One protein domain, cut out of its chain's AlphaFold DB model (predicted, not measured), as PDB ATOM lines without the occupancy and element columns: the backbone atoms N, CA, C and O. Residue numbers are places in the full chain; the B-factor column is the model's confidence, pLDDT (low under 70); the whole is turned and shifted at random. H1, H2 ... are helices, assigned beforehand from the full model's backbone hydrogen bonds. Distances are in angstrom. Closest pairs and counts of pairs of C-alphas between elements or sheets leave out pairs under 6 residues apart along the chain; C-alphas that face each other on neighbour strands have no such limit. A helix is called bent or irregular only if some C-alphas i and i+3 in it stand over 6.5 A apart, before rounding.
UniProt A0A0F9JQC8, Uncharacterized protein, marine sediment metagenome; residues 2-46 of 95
ATOM      1  N   PRO A   2     -14.083 -10.468  35.437       77.19
ATOM      2  CA  PRO A   2     -14.710 -10.935  34.195       77.19
ATOM      3  C   PRO A   2     -13.910 -10.612  32.923       77.19
ATOM      4  O   PRO A   2     -14.147 -11.229  31.894       77.19
ATOM      5  N   TYR A   3     -12.949  -9.694  33.007       85.06
ATOM      6  CA  TYR A   3     -12.189  -9.157  31.876       85.06
ATOM      7  C   TYR A   3     -10.834  -9.831  31.605       85.06
ATOM      8  O   TYR A   3     -10.174  -9.470  30.640       85.06
ATOM      9  N   ILE A   4     -10.406 -10.793  32.427       91.50
ATOM     10  CA  ILE A   4      -9.225 -11.624  32.129       91.50
ATOM     11  C   ILE A   4      -9.713 -12.841  31.348       91.50
ATOM     12  O   ILE A   4     -10.666 -13.488  31.798       91.50
ATOM     13  N   ASP A   5      -9.107 -13.156  30.209       95.56
ATOM     14  CA  ASP A   5      -9.502 -14.309  29.400       95.56
ATOM     15  C   ASP A   5      -9.161 -15.647  30.097       95.56
ATOM     16  O   ASP A   5      -8.322 -15.688  31.002       95.56
ATOM     17  N   PRO A   6      -9.831 -16.755  29.730       95.12
ATOM     18  CA  PRO A   6      -9.634 -18.038  30.397       95.12
ATOM     19  C   PRO A   6      -8.214 -18.607  30.315       95.12
ATOM     20  O   PRO A   6      -7.812 -19.291  31.253       95.12
ATOM     21  N   GLU A   7      -7.463 -18.356  29.240       95.94
ATOM     22  CA  GLU A   7      -6.106 -18.899  29.102       95.94
ATOM     23  C   GLU A   7      -5.132 -18.138  30.000       95.94
ATOM     24  O   GLU A   7      -4.428 -18.764  30.792       95.94
ATOM     25  N   THR A   8      -5.202 -16.803  30.021       96.12
ATOM     26  CA  THR A   8      -4.424 -15.986  30.967       96.12
ATOM     27  C   THR A   8      -4.724 -16.363  32.422       96.12
ATOM     28  O   THR A   8      -3.819 -16.416  33.254       96.12
ATOM     29  N   ARG A   9      -5.986 -16.677  32.760       95.06
ATOM     30  CA  ARG A   9      -6.326 -17.165  34.110       95.06
ATOM     31  C   ARG A   9      -5.605 -18.465  34.439       95.06
ATOM     32  O   ARG A   9      -5.024 -18.548  35.510       95.06
ATOM     33  N   LYS A  10      -5.593 -19.440  33.524       96.06
ATOM     34  CA  LYS A  10      -4.889 -20.713  33.744       96.06
ATOM     35  C   LYS A  10      -3.400 -20.497  33.990       96.06
ATOM     36  O   LYS A  10      -2.848 -21.120  34.890       96.06
ATOM     37  N   GLU A  11      -2.758 -19.621  33.220       96.69
ATOM     38  CA  GLU A  11      -1.337 -19.303  33.403       96.69
ATOM     39  C   GLU A  11      -1.059 -18.702  34.785       96.69
ATOM     40  O   GLU A  11      -0.134 -19.132  35.476       96.69
ATOM     41  N   ILE A  12      -1.895 -17.759  35.226       95.44
ATOM     42  CA  ILE A  12      -1.801 -17.168  36.567       95.44
ATOM     43  C   ILE A  12      -2.071 -18.229  37.643       95.44
ATOM     44  O   ILE A  12      -1.323 -18.323  38.618       95.44
ATOM     45  N   ASP A  13      -3.100 -19.055  37.465       96.06
ATOM     46  CA  ASP A  13      -3.497 -20.080  38.429       96.06
ATOM     47  C   ASP A  13      -2.383 -21.115  38.627       96.06
ATOM     48  O   ASP A  13      -2.110 -21.496  39.761       96.06
ATOM     49  N   LEU A  14      -1.641 -21.495  37.580       97.12
ATOM     50  CA  LEU A  14      -0.470 -22.377  37.715       97.12
ATOM     51  C   LEU A  14       0.587 -21.825  38.686       97.12
ATOM     52  O   LEU A  14       1.248 -22.603  39.379       97.12
ATOM     53  N   LEU A  15       0.735 -20.501  38.765       95.88
ATOM     54  CA  LEU A  15       1.647 -19.836  39.699       95.88
ATOM     55  C   LEU A  15       1.042 -19.696  41.103       95.88
ATOM     56  O   LEU A  15       1.768 -19.754  42.098       95.88
ATOM     57  N   LEU A  16      -0.278 -19.511  41.200       95.69
ATOM     58  CA  LEU A  16      -0.981 -19.318  42.470       95.69
ATOM     59  C   LEU A  16      -1.279 -20.631  43.200       95.69
ATOM     60  O   LEU A  16      -1.255 -20.657  44.427       95.69
ATOM     61  N   GLU A  17      -1.519 -21.726  42.485       97.12
ATOM     62  CA  GLU A  17      -1.892 -23.028  43.048       97.12
ATOM     63  C   GLU A  17      -0.941 -23.518  44.162       97.12
ATOM     64  O   GLU A  17      -1.426 -23.905  45.234       97.12
ATOM     65  N   PRO A  18       0.397 -23.453  44.007       97.19
ATOM     66  CA  PRO A  18       1.317 -23.790  45.092       97.19
ATOM     67  C   PRO A  18       1.144 -22.894  46.325       97.19
ATOM     68  O   PRO A  18       1.189 -23.381  47.455       97.19
ATOM     69  N   LEU A  19       0.910 -21.592  46.127       96.12
ATOM     70  CA  LEU A  19       0.691 -20.638  47.213       96.12
ATOM     71  C   LEU A  19      -0.624 -20.925  47.944       96.12
ATOM     72  O   LEU A  19      -0.632 -20.969  49.175       96.12
ATOM     73  N   LEU A  20      -1.709 -21.186  47.212       96.06
ATOM     74  CA  LEU A  20      -3.013 -21.537  47.785       96.06
ATOM     75  C   LEU A  20      -2.934 -22.814  48.642       96.06
ATOM     76  O   LEU A  20      -3.592 -22.905  49.678       96.06
ATOM     77  N   LYS A  21      -2.080 -23.772  48.257       96.44
ATOM     78  CA  LYS A  21      -1.865 -25.051  48.962       96.44
ATOM     79  C   LYS A  21      -0.778 -25.011  50.041       96.44
ATOM     80  O   LYS A  21      -0.611 -25.985  50.769       96.44
ATOM     81  N   SER A  22      -0.054 -23.901  50.179       95.69
ATOM     82  CA  SER A  22       1.111 -23.789  51.074       95.69
ATOM     83  C   SER A  22       0.774 -23.698  52.568       95.69
ATOM     84  O   SER A  22       1.663 -23.813  53.407       95.69
ATOM     85  N   GLY A  23      -0.487 -23.426  52.919       95.12
ATOM     86  CA  GLY A  23      -0.895 -23.136  54.297       95.12
ATOM     87  C   GLY A  23      -0.547 -21.720  54.779       95.12
ATOM     88  O   GLY A  23      -0.964 -21.327  55.867       95.12
ATOM     89  N   PHE A  24       0.136 -20.892  53.980       94.81
ATOM     90  CA  PHE A  24       0.436 -19.516  54.386       94.81
ATOM     91  C   PHE A  24      -0.811 -18.649  54.573       94.81
ATOM     92  O   PHE A  24      -0.766 -17.695  55.346       94.81
ATOM     93  N   LEU A  25      -1.931 -19.005  53.943       95.38
ATOM     94  CA  LEU A  25      -3.176 -18.238  54.005       95.38
ATOM     95  C   LEU A  25      -3.933 -18.358  55.341       95.38
ATOM     96  O   LEU A  25      -4.870 -17.600  55.564       95.38
ATOM     97  N   TYR A  26      -3.522 -19.253  56.249       94.62
ATOM     98  CA  TYR A  26      -4.132 -19.371  57.583       94.62
ATOM     99  C   TYR A  26      -3.785 -18.206  58.519       94.62
ATOM    100  O   TYR A  26      -4.487 -17.965  59.499       94.62
ATOM    101  N   VAL A  27      -2.699 -17.482  58.240       96.25
ATOM    102  CA  VAL A  27      -2.217 -16.386  59.085       96.25
ATOM    103  C   VAL A  27      -2.512 -15.059  58.398       96.25
ATOM    104  O   VAL A  27      -1.971 -14.774  57.332       96.25
ATOM    105  N   LEU A  28      -3.323 -14.208  59.034       95.31
ATOM    106  CA  LEU A  28      -3.745 -12.918  58.465       95.31
ATOM    107  C   LEU A  28      -2.562 -12.033  58.041       95.31
ATOM    108  O   LEU A  28      -2.595 -11.411  56.980       95.31
ATOM    109  N   GLY A  29      -1.486 -12.022  58.836       97.56
ATOM    110  CA  GLY A  29      -0.263 -11.283  58.511       97.56
ATOM    111  C   GLY A  29       0.391 -11.742  57.204       97.56
ATOM    112  O   GLY A  29       0.833 -10.906  56.420       97.56
ATOM    113  N   ASN A  30       0.382 -13.048  56.922       97.75
ATOM    114  CA  ASN A  30       0.934 -13.596  55.684       97.75
ATOM    115  C   ASN A  30       0.089 -13.195  54.478       97.75
ATOM    116  O   ASN A  30       0.642 -12.804  53.457       97.75
ATOM    117  N   VAL A  31      -1.241 -13.242  54.599       97.19
ATOM    118  CA  VAL A  31      -2.148 -12.809  53.525       97.19
ATOM    119  C   VAL A  31      -1.905 -11.337  53.189       97.19
ATOM    120  O   VAL A  31      -1.722 -10.990  52.023       97.19
ATOM    121  N   ASN A  32      -1.813 -10.479  54.210       97.62
ATOM    122  CA  ASN A  32      -1.526  -9.060  54.011       97.62
ATOM    123  C   ASN A  32      -0.148  -8.831  53.359       97.62
ATOM    124  O   ASN A  32      -0.010  -8.023  52.437       97.62
ATOM    125  N   TYR A  33       0.869  -9.578  53.792       98.06
ATOM    126  CA  TYR A  33       2.203  -9.531  53.196       98.06
ATOM    127  C   TYR A  33       2.196  -9.965  51.725       98.06
ATOM    128  O   TYR A  33       2.791  -9.288  50.890       98.06
ATOM    129  N   ILE A  34       1.501 -11.056  51.392       97.69
ATOM    130  CA  ILE A  34       1.368 -11.566  50.020       97.69
ATOM    131  C   ILE A  34       0.736 -10.504  49.119       97.69
ATOM    132  O   ILE A  34       1.311 -10.176  48.083       97.69
ATOM    133  N   ILE A  35      -0.394  -9.920  49.532       97.69
ATOM    134  CA  ILE A  35      -1.063  -8.850  48.776       97.69
ATOM    135  C   ILE A  35      -0.106  -7.671  48.571       97.69
ATOM    136  O   ILE A  35       0.069  -7.205  47.446       97.69
ATOM    137  N   SER A  36       0.585  -7.240  49.631       97.88
ATOM    138  CA  SER A  36       1.562  -6.146  49.553       97.88
ATOM    139  C   SER A  36       2.686  -6.457  48.561       97.88
ATOM    140  O   SER A  36       3.048  -5.612  47.746       97.88
ATOM    141  N   ARG A  37       3.217  -7.685  48.574       97.88
ATOM    142  CA  ARG A  37       4.274  -8.123  47.651       97.88
ATOM    143  C   ARG A  37       3.813  -8.169  46.199       97.88
ATOM    144  O   ARG A  37       4.591  -7.766  45.338       97.88
ATOM    145  N   VAL A  38       2.585  -8.614  45.930       96.94
ATOM    146  CA  VAL A  38       2.001  -8.603  44.579       96.94
ATOM    147  C   VAL A  38       1.895  -7.169  44.055       96.94
ATOM    148  O   VAL A  38       2.346  -6.884  42.948       96.94
ATOM    149  N   ILE A  39       1.387  -6.243  44.874       97.62
ATOM    150  CA  ILE A  39       1.268  -4.830  44.493       97.62
ATOM    151  C   ILE A  39       2.638  -4.173  44.309       97.62
ATOM    152  O   ILE A  39       2.836  -3.429  43.352       97.62
ATOM    153  N   HIS A  40       3.610  -4.467  45.174       96.56
ATOM    154  CA  HIS A  40       4.980  -3.982  44.993       96.56
ATOM    155  C   HIS A  40       5.606  -4.516  43.700       96.56
ATOM    156  O   HIS A  40       6.328  -3.774  43.039       96.56
ATOM    157  N   GLY A  41       5.313  -5.767  43.327       96.19
ATOM    158  CA  GLY A  41       5.695  -6.338  42.036       96.19
ATOM    159  C   GLY A  41       5.138  -5.511  40.880       96.19
ATOM    160  O   GLY A  41       5.916  -4.997  40.089       96.19
ATOM    161  N   PHE A  42       3.822  -5.268  40.862       95.56
ATOM    162  CA  PHE A  42       3.183  -4.397  39.866       95.56
ATOM    163  C   PHE A  42       3.836  -3.010  39.789       95.56
ATOM    164  O   PHE A  42       4.158  -2.540  38.704       95.56
ATOM    165  N   ILE A  43       4.084  -2.361  40.930       96.50
ATOM    166  CA  ILE A  43       4.732  -1.042  40.954       96.50
ATOM    167  C   ILE A  43       6.155  -1.113  40.385       96.50
ATOM    168  O   ILE A  43       6.560  -0.185  39.698       96.50
ATOM    169  N   SER A  44       6.899  -2.189  40.659       95.38
ATOM    170  CA  SER A  44       8.299  -2.349  40.237       95.38
ATOM    171  C   SER A  44       8.455  -2.661  38.746       95.38
ATOM    172  O   SER A  44       9.478  -2.316  38.165       95.38
ATOM    173  N   GLU A  45       7.441  -3.261  38.118       95.75
ATOM    174  CA  GLU A  45       7.363  -3.446  36.657       95.75
ATOM    175  C   GLU A  45       7.154  -2.113  35.904       95.75
ATOM    176  O   GLU A  45       7.220  -2.050  34.674       95.75
ATOM    177  N   HIS A  46       6.909  -1.020  36.632       93.88
ATOM    178  CA  HIS A  46       6.669   0.306  36.084       93.88
ATOM    179  C   HIS A  46       7.603   1.359  36.698       93.88
ATOM    180  O   HIS A  46       8.141   1.216  37.793       93.88
TER     181      HIS A  46
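Overview. This is residues 2 to 46 of the 95 residues of an uncharacterized protein of marine sediment metagenome (UniProt A0A0F9JQC8). Two helices make an open V: H2, the longest helix, folds back from H1 at the link of residues 22 to 27, and the space between the arms is empty. The printed part has 45 residues with two named helices, H1 then H2, and no named strand; the class is all helix. It is loose, with a radius of gyration of the C-alphas of 12.3 A and spans of 31 by 28 by 17 A.

Arrangement. H2, residues 28 to 44, and H1, residues 6 to 21, are apart, with no C-alpha of the one within 8 A of the other. A short link of six residues joins them. Every O i to N i+4 pair is within hydrogen-bond range in H2, and 9 of 12 are in H1.

Along the chain. H2 measures 24.3 A from first to last C-alpha and ends with C-alpha 44 at (8.299, -2.349, 40.237). H1 measures 21.3 A and begins with C-alpha 6 at (-9.634, -18.038, 30.397). H1 has a kink of 48 degrees near residue 15 and is only just irregular: C-alphas 15 and 18 are 6.7 A apart.

Size, cuts and confidence. The two C-alphas farthest apart, those of Tyr 26 and His 46, are 31.1 A apart. The printed part has no cut, and no printed residue is under 70 in pLDDT.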